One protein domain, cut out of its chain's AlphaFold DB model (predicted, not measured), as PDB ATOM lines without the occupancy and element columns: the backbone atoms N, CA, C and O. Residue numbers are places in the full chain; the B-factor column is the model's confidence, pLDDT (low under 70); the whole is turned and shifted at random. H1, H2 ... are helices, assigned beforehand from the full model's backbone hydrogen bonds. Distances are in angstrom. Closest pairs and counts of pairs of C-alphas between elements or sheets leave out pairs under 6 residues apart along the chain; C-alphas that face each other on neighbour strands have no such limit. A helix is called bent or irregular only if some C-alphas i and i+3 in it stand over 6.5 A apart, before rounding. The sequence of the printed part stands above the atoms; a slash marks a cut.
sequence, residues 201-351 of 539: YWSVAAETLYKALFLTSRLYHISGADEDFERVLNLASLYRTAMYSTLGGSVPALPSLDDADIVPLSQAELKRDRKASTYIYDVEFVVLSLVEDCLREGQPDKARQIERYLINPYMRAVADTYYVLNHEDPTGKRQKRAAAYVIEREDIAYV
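What this domain is: This is residues 201 to 351 of the 539 residues of an uncharacterized protein of Candidatus Saccharimonas sp (UniProt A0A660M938). Three helices, H1, H4 and H6, stand side by side in a row and run the same way, while H2 and H5 cover one side of the row and run against them. H3 crosses one end, H8 lies near that same end, and short H7 packs on H6 at the edge of the row away from H1. The long link of residues 247 to 266 runs over the side of H2 and H5. The 151 printed residues, with eight named helices, H1 to H8 in chain order, and no named strand, are all helix in class. The whole is compact and rounded, with a radius of gyration of the C-alphas of 14.8 A and spans of 42 by 40 by 26 A.

How they stand to each other: H1, residues 202 to 223, and H2, residues 226 to 246, form a helical hairpin at a shallow tilt of 15 degrees; their closest C-alphas, Tyr 220 and Asp 228, are 5.0 A apart. H1 also touches H4, residues 281 to 296, at Tyr 210 and Val 283, with C-alphas 4.9 A apart. H1, H2 and H4 are an up-and-down bundle, each running against the one before it. H4 forms a helical hairpin with H5, residues 300 to 307, at 4 degrees; the closest C-alphas, Val 291 and Ala 303, are 4.5 A apart. H4 touches H6, residues 313 to 325, at a shallow tilt of 14 degrees, the same way, with the C-alphas of Glu 292 and Tyr 322 closest at 6.0 A. H6 is the hub, touching four helices. H7, residues 333 to 340, touches H6 at a steep tilt of 54 degrees, with the C-alphas of Ala 317 and Ala 338 closest at 4.7 A. H3, residues 267 to 277, touches residues 243 to 246 of H2, with the C-alphas of Met 243 and Ala 276 closest at 5.5 A. H8, residues 345 to 351, only just touches H6, with 3 pairs of C-alphas within 8 A, the closest being Tyr 314 and Asp 347 at 6.4 A. In H2 to H7 every O i to N i+4 pair is within hydrogen-bond range; in H1 16 of 18 are, and in H8 1 of 3, beside 3 of 4 O i to N i+3 pairs.

Where its parts are: H1 begins at C-alpha 202 (230.966, 197.368, 136.106) and is 30.7 A long; H2 is 30.5 A, H4 22.6 A, H6 18.8 A and H3 15.3 A. H5, H7 and H8 are shorter. H8 is only just irregular, C-alphas 346 and 349 being 6.7 A apart, and ends at C-alpha 351 (212.431, 210.988, 134.602).

The domain as a whole: The C-alphas farthest apart, Tyr 201 and Pro 330, are 43.0 A apart. The printed part has no cut, and its one long link joins H2 to H3. Its mean pLDDT is 86.2; residues 201 to 207, 209, 248 to 249 and 259 to 261 are under 70.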
ATOM      1  N   TYR A 201     234.782 195.228 135.755       61.03
ATOM      2  CA  TYR A 201     234.734 196.604 136.288       61.03
ATOM      3  C   TYR A 201     233.427 197.331 135.914       61.03
ATOM      4  O   TYR A 201     233.414 198.200 135.046       61.03
ATOM      5  N   TRP A 202     232.312 196.967 136.551       57.59
ATOM      6  CA  TRP A 202     230.966 197.368 136.106       57.59
ATOM      7  C   TRP A 202     230.596 198.848 136.323       57.59
ATOM      8  O   TRP A 202     229.847 199.396 135.521       57.59
ATOM      9  N   SER A 203     231.141 199.522 137.341       54.97
ATOM     10  CA  SER A 203     230.848 200.945 137.597       54.97
ATOM     11  C   SER A 203     231.595 201.895 136.650       54.97
ATOM     12  O   SER A 203     231.003 202.838 136.142       54.97
ATOM     13  N   VAL A 204     232.867 201.616 136.345       57.59
ATOM     14  CA  VAL A 204     233.669 202.357 135.340       57.59
ATOM     15  C   VAL A 204     233.210 202.030 133.910       57.59
ATOM     16  O   VAL A 204     233.395 202.811 132.973       57.59
ATOM     17  N   ALA A 205     232.582 200.868 133.735       61.06
ATOM     18  CA  ALA A 205     232.008 200.464 132.470       61.06
ATOM     19  C   ALA A 205     230.827 201.340 132.041       61.06
ATOM     20  O   ALA A 205     230.801 201.703 130.879       61.06
ATOM     21  N   ALA A 206     229.892 201.708 132.919       63.41
ATOM     22  CA  ALA A 206     228.648 202.392 132.534       63.41
ATOM     23  C   ALA A 206     228.854 203.639 131.646       63.41
ATOM     24  O   ALA A 206     228.361 203.690 130.520       63.41
ATOM     25  N   GLU A 207     229.667 204.598 132.096       68.25
ATOM     26  CA  GLU A 207     229.991 205.814 131.329       68.25
ATOM     27  C   GLU A 207     230.734 205.485 130.023       68.25
ATOM     28  O   GLU A 207     230.512 206.067 128.959       68.25
ATOM     29  N   THR A 208     231.622 204.497 130.099       70.75
ATOM     30  CA  THR A 208     232.381 204.006 128.956       70.75
ATOM     31  C   THR A 208     231.474 203.340 127.910       70.75
ATOM     32  O   THR A 208     231.746 203.430 126.712       70.75
ATOM     33  N   LEU A 209     230.401 202.686 128.357       67.50
ATOM     34  CA  LEU A 209     229.416 202.014 127.518       67.50
ATOM     35  C   LEU A 209     228.502 202.981 126.810       67.50
ATOM     36  O   LEU A 209     228.283 202.840 125.608       67.50
ATOM     37  N   TYR A 210     228.029 203.973 127.552       78.12
ATOM     38  CA  TYR A 210     227.281 205.078 126.994       78.12
ATOM     39  C   TYR A 210     228.060 205.732 125.849       78.12
ATOM     40  O   TYR A 210     227.561 205.796 124.730       78.12
ATOM     41  N   LYS A 211     229.328 206.101 126.082       81.44
ATOM     42  CA  LYS A 211     230.188 206.713 125.055       81.44
ATOM     43  C   LYS A 211     230.345 205.832 123.813       81.44
ATOM     44  O   LYS A 211     230.280 206.344 122.704       81.44
ATOM     45  N   ALA A 212     230.546 204.523 123.980       85.38
ATOM     46  CA  ALA A 212     230.680 203.613 122.844       85.38
ATOM     47  C   ALA A 212     229.371 203.495 122.046       85.38
ATOM     48  O   ALA A 212     229.404 203.619 120.827       85.38
ATOM     49  N   LEU A 213     228.228 203.319 122.724       88.06
ATOM     50  CA  LEU A 213     226.930 203.231 122.050       88.06
ATOM     51  C   LEU A 213     226.579 204.525 121.326       88.06
ATOM     52  O   LEU A 213     226.151 204.469 120.183       88.06
ATOM     53  N   PHE A 214     226.809 205.666 121.978       88.25
ATOM     54  CA  PHE A 214     226.549 206.994 121.432       88.25
ATOM     55  C   PHE A 214     227.366 207.272 120.163       88.25
ATOM     56  O   PHE A 214     226.851 207.806 119.188       88.25
ATOM     57  N   LEU A 215     228.650 206.892 120.137       90.44
ATOM     58  CA  LEU A 215     229.464 207.049 118.928       90.44
ATOM     59  C   LEU A 215     228.984 206.125 117.804       90.44
ATOM     60  O   LEU A 215     228.906 206.550 116.654       90.44
ATOM     61  N   THR A 216     228.633 204.877 118.123       91.94
ATOM     62  CA  THR A 216     228.120 203.926 117.129       91.94
ATOM     63  C   THR A 216     226.742 204.322 116.598       91.94
ATOM     64  O   THR A 216     226.523 204.214 115.395       91.94
ATOM     65  N   SER A 217     225.838 204.831 117.441       92.19
ATOM     66  CA  SER A 217     224.544 205.354 116.992       92.19
ATOM     67  C   SER A 217     224.734 206.562 116.082       92.19
ATOM     68  O   SER A 217     224.137 206.631 115.014       92.19
ATOM     69  N   ARG A 218     225.645 207.476 116.433       91.88
ATOM     70  CA  ARG A 218     225.970 208.633 115.593       91.88
ATOM     71  C   ARG A 218     226.584 208.231 114.250       91.88
ATOM     72  O   ARG A 218     226.236 208.832 113.242       91.88
ATOM     73  N   LEU A 219     227.440 207.205 114.213       94.62
ATOM     74  CA  LEU A 219     227.917 206.628 112.952       94.62
ATOM     75  C   LEU A 219     226.754 206.083 112.117       94.62
ATOM     76  O   LEU A 219     226.711 206.359 110.925       94.62
ATOM     77  N   TYR A 220     225.823 205.345 112.729       94.25
ATOM     78  CA  TYR A 220     224.647 204.830 112.026       94.25
ATOM     79  C   TYR A 220     223.807 205.959 111.410       94.25
ATOM     80  O   TYR A 220     223.449 205.860 110.243       94.25
ATOM     81  N   HIS A 221     223.564 207.059 112.131       90.50
ATOM     82  CA  HIS A 221     222.855 208.215 111.564       90.50
ATOM     83  C   HIS A 221     223.615 208.884 110.413       90.50
ATOM     84  O   HIS A 221     222.997 209.400 109.490       90.50
ATOM     85  N   ILE A 222     224.950 208.885 110.461       91.50
ATOM     86  CA  ILE A 222     225.783 209.452 109.396       91.50
ATOM     87  C   ILE A 222     225.777 208.556 108.153       91.50
ATOM     88  O   ILE A 222     225.658 209.053 107.040       91.50
ATOM     89  N   SER A 223     225.935 207.244 108.323       91.94
ATOM     90  CA  SER A 223     226.093 206.321 107.198       91.94
ATOM     91  C   SER A 223     224.767 205.814 106.631       91.94
ATOM     92  O   SER A 223     224.716 205.423 105.467       91.94
ATOM     93  N   GLY A 224     223.718 205.738 107.455       88.69
ATOM     94  CA  GLY A 224     222.452 205.069 107.141       88.69
ATOM     95  C   GLY A 224     222.581 203.556 106.900       88.69
ATOM     96  O   GLY A 224     221.616 202.920 106.477       88.69
ATOM     97  N   ALA A 225     223.758 202.970 107.136       92.56
ATOM     98  CA  ALA A 225     224.082 201.611 106.716       92.56
ATOM     99  C   ALA A 225     223.584 200.554 107.715       92.56
ATOM    100  O   ALA A 225     223.750 200.690 108.932       92.56
ATOM    101  N   ASP A 226     223.036 199.450 107.200       94.25
ATOM    102  CA  ASP A 226     222.542 198.340 108.024       94.25
ATOM    103  C   ASP A 226     223.668 197.679 108.832       94.25
ATOM    104  O   ASP A 226     223.454 197.273 109.973       94.25
ATOM    105  N   GLU A 227     224.898 197.638 108.311       93.88
ATOM    106  CA  GLU A 227     226.046 197.110 109.052       93.88
ATOM    107  C   GLU A 227     226.384 197.954 110.288       93.88
ATOM    108  O   GLU A 227     226.909 197.436 111.279       93.88
ATOM    109  N   ASP A 228     226.118 199.259 110.250       95.00
ATOM    110  CA  ASP A 228     226.342 200.148 111.389       95.00
ATOM    111  C   ASP A 228     225.179 200.049 112.390       95.00
ATOM    112  O   ASP A 228     225.420 200.046 113.599       95.00
ATOM    113  N   PHE A 229     223.950 199.809 111.920       95.25
ATOM    114  CA  PHE A 229     222.824 199.441 112.787       95.25
ATOM    115  C   PHE A 229     223.073 198.119 113.530       95.25
ATOM    116  O   PHE A 229     222.890 198.025 114.745       95.25
ATOM    117  N   GLU A 230     223.590 197.102 112.840       94.62
ATOM    118  CA  GLU A 230     223.976 195.831 113.458       94.62
ATOM    119  C   GLU A 230     225.067 196.015 114.522       94.62
ATOM    120  O   GLU A 230     225.064 195.333 115.553       94.62
ATOM    121  N   ARG A 231     225.994 196.970 114.352       92.50
ATOM    122  CA  ARG A 231     226.959 197.311 115.415       92.50
ATOM    123  C   ARG A 231     226.258 197.851 116.659       92.50
ATOM    124  O   ARG A 231     226.608 197.430 117.765       92.50
ATOM    125  N   VAL A 232     225.257 198.717 116.492       93.62
ATOM    126  CA  VAL A 232     224.430 199.222 117.599       93.62
ATOM    127  C   VAL A 232     223.720 198.066 118.313       93.62
ATOM    128  O   VAL A 232     223.845 197.943 119.534       93.62
ATOM    129  N   LEU A 233     223.043 197.176 117.576       93.81
ATOM    130  CA  LEU A 233     222.339 196.019 118.150       93.81
ATOM    131  C   LEU A 233     223.287 195.101 118.933       93.81
ATOM    132  O   LEU A 233     222.972 194.662 120.044       93.81
ATOM    133  N   ASN A 234     224.475 194.840 118.388       90.69
ATOM    134  CA  ASN A 234     225.490 194.019 119.041       90.69
ATOM    135  C   ASN A 234     225.991 194.641 120.352       90.69
ATOM    136  O   ASN A 234     226.205 193.921 121.333       90.69
ATOM    137  N   LEU A 235     226.163 195.964 120.396       89.19
ATOM    138  CA  LEU A 235     226.525 196.672 121.624       89.19
ATOM    139  C   LEU A 235     225.392 196.637 122.651       89.19
ATOM    140  O   LEU A 235     225.630 196.240 123.792       89.19
ATOM    141  N   ALA A 236     224.160 196.951 122.248       90.06
ATOM    142  CA  ALA A 236     222.994 196.895 123.129       90.06
ATOM    143  C   ALA A 236     222.802 195.490 123.738       90.06
ATOM    144  O   ALA A 236     222.575 195.339 124.943       90.06
ATOM    145  N   SER A 237     223.003 194.444 122.932       88.19
ATOM    146  CA  SER A 237     222.981 193.044 123.374       88.19
ATOM    147  C   SER A 237     224.068 192.720 124.398       88.19
ATOM    148  O   SER A 237     223.792 192.100 125.437       88.19
ATOM    149  N   LEU A 238     225.300 193.178 124.148       84.69
ATOM    150  CA  LEU A 238     226.417 193.023 125.077       84.69
ATOM    151  C   LEU A 238     226.090 193.666 126.432       84.69
ATOM    152  O   LEU A 238     226.317 193.045 127.472       84.69
ATOM    153  N   TYR A 239     225.511 194.868 126.430       83.94
ATOM    154  CA  TYR A 239     225.177 195.611 127.651       83.94
ATOM    155  C   TYR A 239     224.076 194.946 128.448       83.94
ATOM    156  O   TYR A 239     224.220 194.741 129.654       83.94
ATOM    157  N   ARG A 240     223.009 194.526 127.770       86.38
ATOM    158  CA  ARG A 240     221.918 193.793 128.405       86.38
ATOM    159  C   ARG A 240     222.423 192.516 129.068       86.38
ATOM    160  O   ARG A 240     222.120 192.253 130.232       86.38
ATOM    161  N   THR A 241     223.232 191.745 128.346       84.44
ATOM    162  CA  THR A 241     223.832 190.500 128.848       84.44
ATOM    163  C   THR A 241     224.702 190.758 130.073       84.44
ATOM    164  O   THR A 241     224.565 190.076 131.091       84.44
ATOM    165  N   ALA A 242     225.567 191.767 129.990       80.00
ATOM    166  CA  ALA A 242     226.412 192.216 131.081       80.00
ATOM    167  C   ALA A 242     225.597 192.552 132.339       80.00
ATOM    168  O   ALA A 242     225.858 191.982 133.400       80.00
ATOM    169  N   MET A 243     224.588 193.419 132.218       82.25
ATOM    170  CA  MET A 243     223.816 193.904 133.364       82.25
ATOM    171  C   MET A 243     223.040 192.798 134.063       82.25
ATOM    172  O   MET A 243     223.169 192.642 135.277       82.25
ATOM    173  N   TYR A 244     222.316 191.953 133.328       83.81
ATOM    174  CA  TYR A 244     221.622 190.825 133.958       83.81
ATOM    175  C   TYR A 244     222.586 189.828 134.612       83.81
ATOM    176  O   TYR A 244     222.288 189.304 135.686       83.81
ATOM    177  N   SER A 245     223.765 189.610 134.021       79.50
ATOM    178  CA  SER A 245     224.777 188.713 134.592       79.50
ATOM    179  C   SER A 245     225.326 189.223 135.929       79.50
ATOM    180  O   SER A 245     225.652 188.418 136.802       79.50
ATOM    181  N   THR A 246     225.390 190.546 136.140       75.12
ATOM    182  CA  THR A 246     225.830 191.120 137.428       75.12
ATOM    183  C   THR A 246     224.902 190.773 138.590       75.12
ATOM    184  O   THR A 246     225.351 190.681 139.732       75.12
ATOM    185  N   LEU A 247     223.622 190.516 138.310       75.75
ATOM    186  CA  LEU A 247     222.630 190.169 139.323       75.75
ATOM    187  C   LEU A 247     222.692 188.696 139.760       75.75
ATOM    188  O   LEU A 247     221.931 188.301 140.642       75.75
ATOM    189  N   GLY A 248     223.593 187.892 139.180       64.06
ATOM    190  CA  GLY A 248     223.793 186.489 139.552       64.06
ATOM    191  C   GLY A 248     222.686 185.541 139.075       64.06
ATOM    192  O   GLY A 248     222.544 184.454 139.631       64.06
ATOM    193  N   GLY A 249     221.902 185.945 138.069       68.31
ATOM    194  CA  GLY A 249     220.817 185.156 137.476       68.31
ATOM    195  C   GLY A 249     220.993 184.910 135.974       68.31
ATOM    196  O   GLY A 249     221.930 185.404 135.351       68.31
ATOM    197  N   SER A 250     220.075 184.143 135.381       79.31
ATOM    198  CA  SER A 250     220.006 183.959 133.928       79.31
ATOM    199  C   SER A 250     219.553 185.243 133.234       79.31
ATOM    200  O   SER A 250     218.592 185.879 133.673       79.31
ATOM    201  N   VAL A 251     220.192 185.585 132.115       84.50
ATOM    202  CA  VAL A 251     219.755 186.682 131.244       84.50
ATOM    203  C   VAL A 251     218.395 186.311 130.634       84.50
ATOM    204  O   VAL A 251     218.302 185.257 130.002       84.50
ATOM    205  N   PRO A 252     217.334 187.122 130.808       86.88
ATOM    206  CA  PRO A 252     216.033 186.825 130.216       86.88
ATOM    207  C   PRO A 252     216.129 186.751 128.689       86.88
ATOM    208  O   PRO A 252     216.929 187.472 128.084       86.88
ATOM    209  N   ALA A 253     215.288 185.939 128.048       87.50
ATOM    210  CA  ALA A 253     215.163 185.964 126.590       87.50
ATOM    211  C   ALA A 253     214.762 187.371 126.107       87.50
ATOM    212  O   ALA A 253     214.184 188.153 126.869       87.50
ATOM    213  N   LEU A 254     215.120 187.723 124.869       86.56
ATOM    214  CA  LEU A 254     214.605 188.952 124.267       86.56
ATOM    215  C   LEU A 254     213.085 188.822 124.078       86.56
ATOM    216  O   LEU A 254     212.624 187.729 123.735       86.56
ATOM    217  N   PRO A 255     212.314 189.903 124.291       81.25
ATOM    218  CA  PRO A 255     210.906 189.939 123.915       81.25
ATOM    219  C   PRO A 255     210.703 189.570 122.437       81.25
ATOM    220  O   PRO A 255     211.587 189.796 121.604       81.25
ATOM    221  N   SER A 256     209.536 189.002 122.124       79.94
ATOM    222  CA  SER A 256     209.112 188.756 120.741       79.94
ATOM    223  C   SER A 256     209.083 190.069 119.951       79.94
ATOM    224  O   SER A 256     208.852 191.131 120.525       79.94
ATOM    225  N   LEU A 257     209.320 189.989 118.638       81.50
ATOM    226  CA  LEU A 257     209.101 191.116 117.721       81.50
ATOM    227  C   LEU A 257     207.613 191.296 117.380       81.50
ATOM    228  O   LEU A 257     207.251 192.303 116.783       81.50
ATOM    229  N   ASP A 258     206.766 190.318 117.713       74.06
ATOM    230  CA  ASP A 258     205.330 190.380 117.453       74.06
ATOM    231  C   ASP A 258     204.599 191.119 118.585       74.06
ATOM    232  O   ASP A 258     204.633 190.712 119.752       74.06
ATOM    233  N   ASP A 259     203.875 192.177 118.220       66.88
ATOM    234  CA  ASP A 259     203.016 192.948 119.125       66.88
ATOM    235  C   ASP A 259     201.872 192.098 119.719       66.88
ATOM    236  O   ASP A 259     201.246 192.467 120.723       66.88
ATOM    237  N   ALA A 260     201.591 190.922 119.142       63.12
ATOM    238  CA  ALA A 260     200.683 189.932 119.703       63.12
ATOM    239  C   ALA A 260     201.067 189.519 121.140       63.12
ATOM    240  O   ALA A 260     200.164 189.311 121.960       63.12
ATOM    241  N   ASP A 261     202.363 189.515 121.461       66.69
ATOM    242  CA  ASP A 261     202.931 188.964 122.696       66.69
ATOM    243  C   ASP A 261     203.319 190.029 123.733       66.69
ATOM    244  O   ASP A 261     204.064 189.753 124.677       66.69
ATOM    245  N   ILE A 262     202.817 191.258 123.598       73.50
ATOM    246  CA  ILE A 262     203.009 192.294 124.616       73.50
ATOM    247  C   ILE A 262     202.235 191.906 125.887       73.50
ATOM    248  O   ILE A 262     201.041 192.175 126.032       73.50
ATOM    249  N   VAL A 263     202.936 191.247 126.814       73.81
ATOM    250  CA  VAL A 263     202.426 190.803 128.117       73.81
ATOM    251  C   VAL A 263     202.977 191.711 129.227       73.81
ATOM    252  O   VAL A 263     204.167 192.037 129.210       73.81
ATOM    253  N   PRO A 264     202.151 192.136 130.205       77.50
ATOM    254  CA  PRO A 264     202.630 192.872 131.371       77.50
ATOM    255  C   PRO A 264     203.662 192.071 132.171       77.50
ATOM    256  O   PRO A 264     203.490 190.874 132.401       77.50
ATOM    257  N   LEU A 265     204.712 192.746 132.640       83.56
ATOM    258  CA  LEU A 265     205.717 192.138 133.510       83.56
ATOM    259  C   LEU A 265     205.112 191.805 134.879       83.56
ATOM    260  O   LEU A 265     204.354 192.591 135.449       83.56
ATOM    261  N   SER A 266     205.495 190.661 135.444       87.81
ATOM    262  CA  SER A 266     205.198 190.338 136.841       87.81
ATOM    263  C   SER A 266     205.981 191.243 137.801       87.81
ATOM    264  O   SER A 266     207.038 191.777 137.460       87.81
ATOM    265  N   GLN A 267     205.533 191.355 139.056       86.88
ATOM    266  CA  GLN A 267     206.221 192.182 140.060       86.88
ATOM    267  C   GLN A 267     207.686 191.770 140.287       86.88
ATOM    268  O   GLN A 267     208.547 192.607 140.563       86.88
ATOM    269  N   ALA A 268     207.986 190.474 140.168       88.00
ATOM    270  CA  ALA A 268     209.349 189.966 140.283       88.00
ATOM    271  C   ALA A 268     210.228 190.415 139.106       88.00
ATOM    272  O   ALA A 268     211.395 190.759 139.308       88.00
ATOM    273  N   GLU A 269     209.671 190.443 137.894       88.75
ATOM    274  CA  GLU A 269     210.361 190.916 136.695       88.75
ATOM    275  C   GLU A 269     210.570 192.424 136.730       88.75
ATOM    276  O   GLU A 269     211.689 192.862 136.495       88.75
ATOM    277  N   LEU A 270     209.558 193.205 137.125       88.44
ATOM    278  CA  LEU A 270     209.687 194.654 137.317       88.44
ATOM    279  C   LEU A 270     210.844 194.987 138.268       88.44
ATOM    280  O   LEU A 270     211.738 195.763 137.931       88.44
ATOM    281  N   LYS A 271     210.884 194.334 139.436       87.88
ATOM    282  CA  LYS A 271     211.941 194.546 140.434       87.88
ATOM    283  C   LYS A 271     213.326 194.135 139.924       87.88
ATOM    284  O   LYS A 271     214.317 194.795 140.236       87.88
ATOM    285  N   ARG A 272     213.413 193.033 139.171       88.94
ATOM    286  CA  ARG A 272     214.666 192.573 138.554       88.94
ATOM    287  C   ARG A 272     215.154 193.572 137.507       88.94
ATOM    288  O   ARG A 272     216.324 193.940 137.544       88.94
ATOM    289  N   ASP A 273     214.276 193.990 136.602       89.56
ATOM    290  CA  ASP A 273     214.610 194.845 135.465       89.56
ATOM    291  C   ASP A 273     215.035 196.241 135.950       89.56
ATOM    292  O   ASP A 273     216.103 196.712 135.566       89.56
ATOM    293  N   ARG A 274     214.320 196.841 136.915       88.25
ATOM    294  CA  ARG A 274     214.744 198.102 137.562       88.25
ATOM    295  C   ARG A 274     216.131 197.998 138.197       88.25
ATOM    296  O   ARG A 274     216.967 198.881 138.025       88.25
ATOM    297  N   LYS A 275     216.411 196.888 138.892       86.38
ATOM    298  CA  LYS A 275     217.720 196.647 139.517       86.38
ATOM    299  C   LYS A 275     218.840 196.462 138.488       86.38
ATOM    300  O   LYS A 275     219.966 196.881 138.733       86.38
ATOM    301  N   ALA A 276     218.556 195.809 137.361       84.94
ATOM    302  CA  ALA A 276     219.523 195.645 136.272       84.94
ATOM    303  C   ALA A 276     219.813 196.983 135.575       84.94
ATOM    304  O   ALA A 276     220.934 197.230 135.144       84.94
ATOM    305  N   SER A 277     218.796 197.837 135.497       85.50
ATOM    306  CA  SER A 277     218.825 199.119 134.808       85.50
ATOM    307  C   SER A 277     219.585 200.218 135.572       85.50
ATOM    308  O   SER A 277     220.143 201.110 134.938       85.50
ATOM    309  N   THR A 278     219.708 200.124 136.907       78.62
ATOM    310  CA  THR A 278     220.227 201.184 137.808       78.62
ATOM    311  C   THR A 278     221.571 201.815 137.397       78.62
ATOM    312  O   THR A 278     221.860 202.942 137.790       78.62
ATOM    313  N   TYR A 279     222.400 201.121 136.612       71.56
ATOM    314  CA  TYR A 279     223.723 201.595 136.182       71.56
ATOM    315  C   TYR A 279     223.846 201.851 134.676       71.56
ATOM    316  O   TYR A 279     224.949 202.079 134.193       71.56
ATOM    317  N   ILE A 280     222.753 201.780 133.918       77.06
ATOM    318  CA  ILE A 280     222.769 201.916 132.454       77.06
ATOM    319  C   ILE A 280     221.729 202.905 131.936       77.06
ATOM    320  O   ILE A 280     221.380 202.850 130.763       77.06
ATOM    321  N   TYR A 281     221.265 203.821 132.790       79.88
ATOM    322  CA  TYR A 281     220.341 204.889 132.406       79.88
ATOM    323  C   TYR A 281     220.757 205.538 131.075       79.88
ATOM    324  O   TYR A 281     219.989 205.491 130.122       79.88
ATOM    325  N   ASP A 282     222.004 206.011 130.946       82.25
ATOM    326  CA  ASP A 282     222.421 206.757 129.748       82.25
ATOM    327  C   ASP A 282     222.431 205.871 128.486       82.25
ATOM    328  O   ASP A 282     222.176 206.338 127.380       82.25
ATOM    329  N   VAL A 283     222.687 204.568 128.640       86.00
ATOM    330  CA  VAL A 283     222.614 203.591 127.542       86.00
ATOM    331  C   VAL A 283     221.168 203.398 127.093       86.00
ATOM    332  O   VAL A 283     220.909 203.354 125.893       86.00
ATOM    333  N   GLU A 284     220.228 203.291 128.033       89.06
ATOM    334  CA  GLU A 284     218.811 203.133 127.704       89.06
ATOM    335  C   GLU A 284     218.219 204.382 127.061       89.06
ATOM    336  O   GLU A 284     217.388 204.230 126.174       89.06
ATOM    337  N   PHE A 285     218.704 205.581 127.402       88.50
ATOM    338  CA  PHE A 285     218.357 206.806 126.673       88.50
ATOM    339  C   PHE A 285     218.789 206.747 125.212       88.50
ATOM    340  O   PHE A 285     217.978 207.020 124.339       88.50
ATOM    341  N   VAL A 286     220.023 206.324 124.917       90.62
ATOM    342  CA  VAL A 286     220.472 206.192 123.518       90.62
ATOM    343  C   VAL A 286     219.629 205.163 122.758       90.62
ATOM    344  O   VAL A 286     219.269 205.395 121.607       90.62
ATOM    345  N   VAL A 287     219.290 204.035 123.392       93.94
ATOM    346  CA  VAL A 287     218.402 203.017 122.798       93.94
ATOM    347  C   VAL A 287     217.008 203.594 122.548       93.94
ATOM    348  O   VAL A 287     216.452 203.377 121.475       93.94
ATOM    349  N   LEU A 288     216.450 204.325 123.512       94.12
ATOM    350  CA  LEU A 288     215.130 204.938 123.416       94.12
ATOM    351  C   LEU A 288     215.071 206.016 122.322       94.12
ATOM    352  O   LEU A 288     214.153 205.982 121.506       94.12
ATOM    353  N   SER A 289     216.069 206.901 122.239       92.94
ATOM    354  CA  SER A 289     216.178 207.891 121.159       92.94
ATOM    355  C   SER A 289     216.266 207.223 119.787       92.94
ATOM    356  O   SER A 289     215.570 207.623 118.866       92.94
ATOM    357  N   LEU A 290     217.030 206.132 119.655       95.00
ATOM    358  CA  LEU A 290     217.087 205.373 118.402       95.00
ATOM    359  C   LEU A 290     215.746 204.732 118.019       95.00
ATOM    360  O   LEU A 290     215.448 204.623 116.830       95.00
ATOM    361  N   VAL A 291     214.951 204.281 118.996       96.56
ATOM    362  CA  VAL A 291     213.584 203.793 118.743       96.56
ATOM    363  C   VAL A 291     212.725 204.921 118.177       96.56
ATOM    364  O   VAL A 291     212.064 204.718 117.159       96.56
ATOM    365  N   GLU A 292     212.757 206.097 118.806       95.06
ATOM    366  CA  GLU A 292     212.029 207.282 118.346       95.06
ATOM    367  C   GLU A 292     212.445 207.689 116.924       95.06
ATOM    368  O   GLU A 292     211.584 207.862 116.058       95.06
ATOM    369  N   ASP A 293     213.750 207.774 116.660       94.12
ATOM    370  CA  ASP A 293     214.303 208.161 115.360       94.12
ATOM    371  C   ASP A 293     213.917 207.163 114.263       94.12
ATOM    372  O   ASP A 293     213.402 207.560 113.218       94.12
ATOM    373  N   CYS A 294     214.057 205.856 114.520       95.19
ATOM    374  CA  CYS A 294     213.633 204.825 113.569       95.19
ATOM    375  C   CYS A 294     212.137 204.943 113.239       95.19
ATOM    376  O   CYS A 294     211.746 204.766 112.088       95.19
ATOM    377  N   LEU A 295     211.284 205.240 114.225       95.19
ATOM    378  CA  LEU A 295     209.849 205.420 113.993       95.19
ATOM    379  C   LEU A 295     209.561 206.680 113.168       95.19
ATOM    380  O   LEU A 295     208.790 206.605 112.211       95.19
ATOM    381  N   ARG A 296     210.220 207.804 113.475       92.19
ATOM    382  CA  ARG A 296     210.104 209.058 112.706       92.19
ATOM    383  C   ARG A 296     210.551 208.899 111.253       92.19
ATOM    384  O   ARG A 296     209.958 209.503 110.362       92.19
ATOM    385  N   GLU A 297     211.564 208.073 111.009       91.88
ATOM    386  CA  GLU A 297     212.073 207.746 109.672       91.88
ATOM    387  C   GLU A 297     211.236 206.680 108.935       91.88
ATOM    388  O   GLU A 297     211.574 206.291 107.816       91.88
ATOM    389  N   GLY A 298     210.140 206.192 109.530       93.81
ATOM    390  CA  GLY A 298     209.279 205.178 108.916       93.81
ATOM    391  C   GLY A 298     209.907 203.780 108.874       93.81
ATOM    392  O   GLY A 298     209.627 203.000 107.965       93.81
ATOM    393  N   GLN A 299     210.759 203.453 109.849       94.81
ATOM    394  CA  GLN A 299     211.468 202.174 109.986       94.81
ATOM    395  C   GLN A 299     211.009 201.395 111.243       94.81
ATOM    396  O   GLN A 299     211.829 201.072 112.114       94.81
ATOM    397  N   PRO A 300     209.715 201.029 111.363       94.06
ATOM    398  CA  PRO A 300     209.181 200.365 112.558       94.06
ATOM    399  C   PRO A 300     209.829 199.002 112.835       94.06
ATOM    400  O   PRO A 300     209.922 198.584 113.989       94.06
ATOM    401  N   ASP A 301     210.335 198.314 111.807       93.56
ATOM    402  CA  ASP A 301     211.063 197.053 111.972       93.56
ATOM    403  C   ASP A 301     212.402 197.237 112.688       93.56
ATOM    404  O   ASP A 301     212.743 196.429 113.554       93.56
ATOM    405  N   LYS A 302     213.151 198.303 112.380       95.25
ATOM    406  CA  LYS A 302     214.400 198.621 113.086       95.25
ATOM    407  C   LYS A 302     214.111 199.085 114.509       95.25
ATOM    408  O   LYS A 302     214.744 198.583 115.439       95.25
ATOM    409  N   ALA A 303     213.084 199.914 114.698       95.75
ATOM    410  CA  ALA A 303     212.604 200.294 116.026       95.75
ATOM    411  C   ALA A 303     212.279 199.053 116.881       95.75
ATOM    412  O   ALA A 303     212.784 198.917 117.997       95.75
ATOM    413  N   ARG A 304     211.545 198.075 116.322       93.62
ATOM    414  CA  ARG A 304     211.215 196.813 117.014       93.62
ATOM    415  C   ARG A 304     212.460 195.983 117.327       93.62
ATOM    416  O   ARG A 304     212.529 195.308 118.352       93.62
ATOM    417  N   GLN A 305     213.473 196.006 116.465       94.88
ATOM    418  CA  GLN A 305     214.718 195.281 116.714       94.88
ATOM    419  C   GLN A 305     215.498 195.844 117.903       94.88
ATOM    420  O   GLN A 305     215.982 195.043 118.719       94.88
ATOM    421  N   ILE A 306     215.602 197.176 118.001       95.31
ATOM    422  CA  ILE A 306     216.395 197.870 119.022       95.31
ATOM    423  C   ILE A 306     215.642 198.029 120.359       95.31
ATOM    424  O   ILE A 306     216.260 197.844 121.411       95.31
ATOM    425  N   GLU A 307     214.314 198.227 120.365       94.06
ATOM    426  CA  GLU A 307     213.526 198.424 121.602       94.06
ATOM    427  C   GLU A 307     213.624 197.234 122.571       94.06
ATOM    428  O   GLU A 307     213.545 197.394 123.788       94.06
ATOM    429  N   ARG A 308     213.847 196.017 122.051       91.88
ATOM    430  CA  ARG A 308     213.963 194.784 122.854       91.88
ATOM    431  C   ARG A 308     215.125 194.821 123.845       91.88
ATOM    432  O   ARG A 308     215.175 193.996 124.764       91.88
ATOM    433  N   TYR A 309     216.073 195.731 123.635       92.56
ATOM    434  CA  TYR A 309     217.210 195.934 124.520       92.56
ATOM    435  C   TYR A 309     216.932 196.926 125.654       92.56
ATOM    436  O   TYR A 309     217.725 196.957 126.594       92.56
ATOM    437  N   LEU A 310     215.795 197.636 125.638       92.50
ATOM    438  CA  LEU A 310     215.316 198.392 126.794       92.50
ATOM    439  C   LEU A 310     215.047 197.426 127.952       92.50
ATOM    440  O   LEU A 310     214.319 196.433 127.834       92.50
ATOM    441  N   ILE A 311     215.665 197.698 129.091       90.56
ATOM    442  CA  ILE A 311     215.545 196.929 130.324       90.56
ATOM    443  C   ILE A 311     214.481 197.566 131.205       90.56
ATOM    444  O   ILE A 311     213.573 196.864 131.648       90.56
ATOM    445  N   ASN A 312     214.581 198.871 131.439       91.25
ATOM    446  CA  ASN A 312     213.743 199.580 132.379       91.25
ATOM    447  C   ASN A 312     212.260 199.544 131.954       91.25
ATOM    448  O   ASN A 312     211.936 199.918 130.822       91.25
ATOM    449  N   PRO A 313     211.340 199.138 132.846       91.25
ATOM    450  CA  PRO A 313     209.911 199.152 132.556       91.25
ATOM    451  C   PRO A 313     209.355 200.536 132.189       91.25
ATOM    452  O   PRO A 313     208.500 200.604 131.308       91.25
ATOM    453  N   TYR A 314     209.853 201.613 132.807       92.00
ATOM    454  CA  TYR A 314     209.475 202.988 132.476       92.00
ATOM    455  C   TYR A 314     209.874 203.312 131.035       92.00
ATOM    456  O   TYR A 314     209.027 203.709 130.245       92.00
ATOM    457  N   MET A 315     211.114 203.008 130.640       92.44
ATOM    458  CA  MET A 315     211.584 203.251 129.267       92.44
ATOM    459  C   MET A 315     210.820 202.466 128.211       92.44
ATOM    460  O   MET A 315     210.561 202.975 127.125       92.44
ATOM    461  N   ARG A 316     210.404 201.236 128.527       92.81
ATOM    462  CA  ARG A 316     209.517 200.470 127.639       92.81
ATOM    463  C   ARG A 316     208.144 201.128 127.502       92.81
ATOM    464  O   ARG A 316     207.586 201.120 126.410       92.81
ATOM    465  N   ALA A 317     207.602 201.681 128.587       93.69
ATOM    466  CA  ALA A 317     206.340 202.410 128.542       93.69
ATOM    467  C   ALA A 317     206.474 203.719 127.747       93.69
ATOM    468  O   ALA A 317     205.557 204.057 127.004       93.69
ATOM    469  N   VAL A 318     207.608 204.423 127.847       94.69
ATOM    470  CA  VAL A 318     207.895 205.605 127.016       94.69
ATOM    471  C   VAL A 318     207.977 205.212 125.541       94.69
ATOM    472  O   VAL A 318     207.278 205.797 124.717       94.69
ATOM    473  N   ALA A 319     208.735 204.162 125.207       95.25
ATOM    474  CA  ALA A 319     208.832 203.653 123.839       95.25
ATOM    475  C   ALA A 319     207.451 203.322 123.247       95.25
ATOM    476  O   ALA A 319     207.176 203.667 122.102       95.25
ATOM    477  N   ASP A 320     206.543 202.730 124.031       95.06
ATOM    478  CA  ASP A 320     205.164 202.493 123.587       95.06
ATOM    479  C   ASP A 320     204.441 203.768 123.154       95.06
ATOM    480  O   ASP A 320     203.670 203.725 122.195       95.06
ATOM    481  N   THR A 321     204.680 204.897 123.828       94.81
ATOM    482  CA  THR A 321     204.101 206.173 123.399       94.81
ATOM    483  C   THR A 321     204.625 206.584 122.024       94.81
ATOM    484  O   THR A 321     203.826 207.014 121.196       94.81
ATOM    485  N   TYR A 322     205.905 206.347 121.710       94.81
ATOM    486  CA  TYR A 322     206.467 206.626 120.385       94.81
ATOM    487  C   TYR A 322     205.818 205.799 119.281       94.81
ATOM    488  O   TYR A 322     205.505 206.347 118.222       94.81
ATOM    489  N   TYR A 323     205.537 204.517 119.524       94.56
ATOM    490  CA  TYR A 323     204.771 203.701 118.573       94.56
ATOM    491  C   TYR A 323     203.371 204.273 118.344       94.56
ATOM    492  O   TYR A 323     202.937 204.410 117.202       94.56
ATOM    493  N   VAL A 324     202.669 204.662 119.413       93.06
ATOM    494  CA  VAL A 324     201.322 205.242 119.304       93.06
ATOM    495  C   VAL A 324     201.343 206.563 118.527       93.06
ATOM    496  O   VAL A 324     200.509 206.761 117.641       93.06
ATOM    497  N   LEU A 325     202.300 207.449 118.820       90.81
ATOM    498  CA  LEU A 325     202.448 208.755 118.170       90.81
ATOM    499  C   LEU A 325     202.798 208.646 116.681       90.81
ATOM    500  O   LEU A 325     202.359 209.483 115.896       90.81
ATOM    501  N   ASN A 326     203.524 207.598 116.282       91.81
ATOM    502  CA  ASN A 326     203.865 207.326 114.883       91.81
ATOM    503  C   ASN A 326     202.861 206.391 114.179       91.81
ATOM    504  O   ASN A 326     203.127 205.926 113.078       91.81
ATOM    505  N   HIS A 327     201.692 206.135 114.780       91.50
ATOM    506  CA  HIS A 327     200.632 205.271 114.233       91.50
ATOM    507  C   HIS A 327     201.024 203.792 114.033       91.50
ATOM    508  O   HIS A 327     200.371 203.066 113.284       91.50
ATOM    509  N   GLU A 328     202.017 203.319 114.781       92.88
ATOM    510  CA  GLU A 328     202.552 201.953 114.767       92.88
ATOM    511  C   GLU A 328     202.026 201.113 115.957       92.88
ATOM    512  O   GLU A 328     202.727 200.272 116.515       92.88
ATOM    513  N   ASP A 329     200.766 201.326 116.371       92.06
ATOM    514  CA  ASP A 329     200.056 200.487 117.361       92.06
ATOM    515  C   ASP A 329     198.678 200.023 116.841       92.06
ATOM    516  O   ASP A 329     197.629 200.421 117.359       92.06
ATOM    517  N   PRO A 330     198.632 199.156 115.813       89.12
ATOM    518  CA  PRO A 330     197.373 198.729 115.193       89.12
ATOM    519  C   PRO A 330     196.472 197.915 116.135       89.12
ATOM    520  O   PRO A 330     195.268 197.802 115.905       89.12
ATOM    521  N   THR A 331     197.033 197.326 117.197       89.88
ATOM    522  CA  THR A 331     196.284 196.497 118.155       89.88
ATOM    523  C   THR A 331     195.794 197.276 119.379       89.88
ATOM    524  O   THR A 331     194.985 196.754 120.158       89.88
ATOM    525  N   GLY A 332     196.277 198.507 119.578       90.81
ATOM    526  CA  GLY A 332     196.026 199.311 120.774       90.81
ATOM    527  C   GLY A 332     196.646 198.728 122.050       90.81
ATOM    528  O   GLY A 332     196.246 199.104 123.157       90.81
ATOM    529  N   LYS A 333     197.534 197.730 121.942       90.94
ATOM    530  CA  LYS A 333     198.137 197.059 123.105       90.94
ATOM    531  C   LYS A 333     199.232 197.913 123.722       90.94
ATOM    532  O   LYS A 333     199.302 197.969 124.950       90.94
ATOM    533  N   ARG A 334     200.032 198.594 122.898       92.31
ATOM    534  CA  ARG A 334     201.089 199.500 123.368       92.31
ATOM    535  C   ARG A 334     200.470 200.682 124.097       92.31
ATOM    536  O   ARG A 334     200.820 200.924 125.246       92.31
ATOM    537  N   GLN A 335     199.428 201.291 123.529       93.19
ATOM    538  CA  GLN A 335     198.647 202.340 124.184       93.19
ATOM    539  C   GLN A 335     198.101 201.890 125.549       93.19
ATOM    540  O   GLN A 335     198.194 202.626 126.528       93.19
ATOM    541  N   LYS A 336     197.546 200.672 125.646       92.12
ATOM    542  CA  LYS A 336     197.040 200.126 126.920       92.12
ATOM    543  C   LYS A 336     198.153 199.878 127.936       92.12
ATOM    544  O   LYS A 336     197.949 200.165 129.113       92.12
ATOM    545  N   ARG A 337     199.300 199.337 127.509       91.00
ATOM    546  CA  ARG A 337     200.453 199.094 128.389       91.00
ATOM    547  C   ARG A 337     201.035 200.412 128.890       91.00
ATOM    548  O   ARG A 337     201.217 200.551 130.097       91.00
ATOM    549  N   ALA A 338     201.222 201.379 127.992       93.25
ATOM    550  CA  ALA A 338     201.618 202.731 128.338       93.25
ATOM    551  C   ALA A 338     200.623 203.341 129.321       93.25
ATOM    552  O   ALA A 338     201.046 203.708 130.399       93.25
ATOM    553  N   ALA A 339     199.317 203.379 129.044       91.69
ATOM    554  CA  ALA A 339     198.322 203.980 129.945       91.69
ATOM    555  C   ALA A 339     198.236 203.301 131.328       91.69
ATOM    556  O   ALA A 339     197.969 203.957 132.329       91.69
ATOM    557  N   ALA A 340     198.461 201.986 131.407       91.12
ATOM    558  CA  ALA A 340     198.375 201.239 132.663       91.12
ATOM    559  C   ALA A 340     199.634 201.346 133.542       91.12
ATOM    560  O   ALA A 340     199.597 200.926 134.700       91.12
ATOM    561  N   TYR A 341     200.752 201.840 133.005       91.56
ATOM    562  CA  TYR A 341     202.006 201.887 133.747       91.56
ATOM    563  C   TYR A 341     201.942 202.906 134.899       91.56
ATOM    564  O   TYR A 341     201.461 204.026 134.743       91.56
ATOM    565  N   VAL A 342     202.436 202.530 136.073       88.56
ATOM    566  CA  VAL A 342     202.490 203.416 137.241       88.56
ATOM    567  C   VAL A 342     203.953 203.704 137.532       88.56
ATOM    568  O   VAL A 342     204.726 202.770 137.738       88.56
ATOM    569  N   ILE A 343     204.311 204.988 137.528       86.12
ATOM    570  CA  ILE A 343     205.664 205.453 137.839       86.12
ATOM    571  C   ILE A 343     205.929 205.175 139.320       86.12
ATOM    572  O   ILE A 343     205.168 205.604 140.190       86.12
ATOM    573  N   GLU A 344     206.989 204.424 139.610       84.81
ATOM    574  CA  GLU A 344     207.462 204.173 140.968       84.81
ATOM    575  C   GLU A 344     208.645 205.086 141.306       84.81
ATOM    576  O   GLU A 344     209.271 205.701 140.445       84.81
ATOM    577  N   ARG A 345     208.992 205.165 142.593       79.38
ATOM    578  CA  ARG A 345     210.090 206.020 143.066       79.38
ATOM    579  C   ARG A 345     211.434 205.632 142.443       79.38
ATOM    580  O   ARG A 345     212.298 206.471 142.227       79.38
ATOM    581  N   GLU A 346     211.618 204.351 142.166       80.50
ATOM    582  CA  GLU A 346     212.788 203.796 141.498       80.50
ATOM    583  C   GLU A 346     212.920 204.261 140.039       80.50
ATOM    584  O   GLU A 346     214.023 204.223 139.493       80.50
ATOM    585  N   ASP A 347     211.827 204.721 139.427       82.88
ATOM    586  CA  ASP A 347     211.800 205.208 138.050       82.88
ATOM    587  C   ASP A 347     212.196 206.696 137.958       82.88
ATOM    588  O   ASP A 347     212.542 207.157 136.878       82.88
ATOM    589  N   ILE A 348     212.267 207.434 139.079       77.12
ATOM    590  CA  ILE A 348     212.658 208.864 139.123       77.12
ATOM    591  C   ILE A 348     214.022 209.102 138.468       77.12
ATOM    592  O   ILE A 348     214.225 210.098 137.778       77.12
ATOM    593  N   ALA A 349     214.954 208.154 138.613       75.38
ATOM    594  CA  ALA A 349     216.253 208.244 137.952       75.38
ATOM    595  C   ALA A 349     216.126 208.385 136.424       75.38
ATOM    596  O   ALA A 349     217.026 208.961 135.827       75.38
ATOM    597  N   TYR A 350     215.027 207.897 135.830       75.88
ATOM    598  CA  TYR A 350     214.693 207.878 134.399       75.88
ATOM    599  C   TYR A 350     213.850 209.071 133.943       75.88
ATOM    600  O   TYR A 350     213.705 209.276 132.746       75.88
ATOM    601  N   VAL A 351     213.333 209.865 134.877       75.12
ATOM    602  CA  VAL A 351     212.431 210.988 134.602       75.12
ATOM    603  C   VAL A 351     213.184 212.300 134.327       75.12
ATOM    604  O   VAL A 351     212.666 213.108 133.573       75.12
TER     605      VAL A 351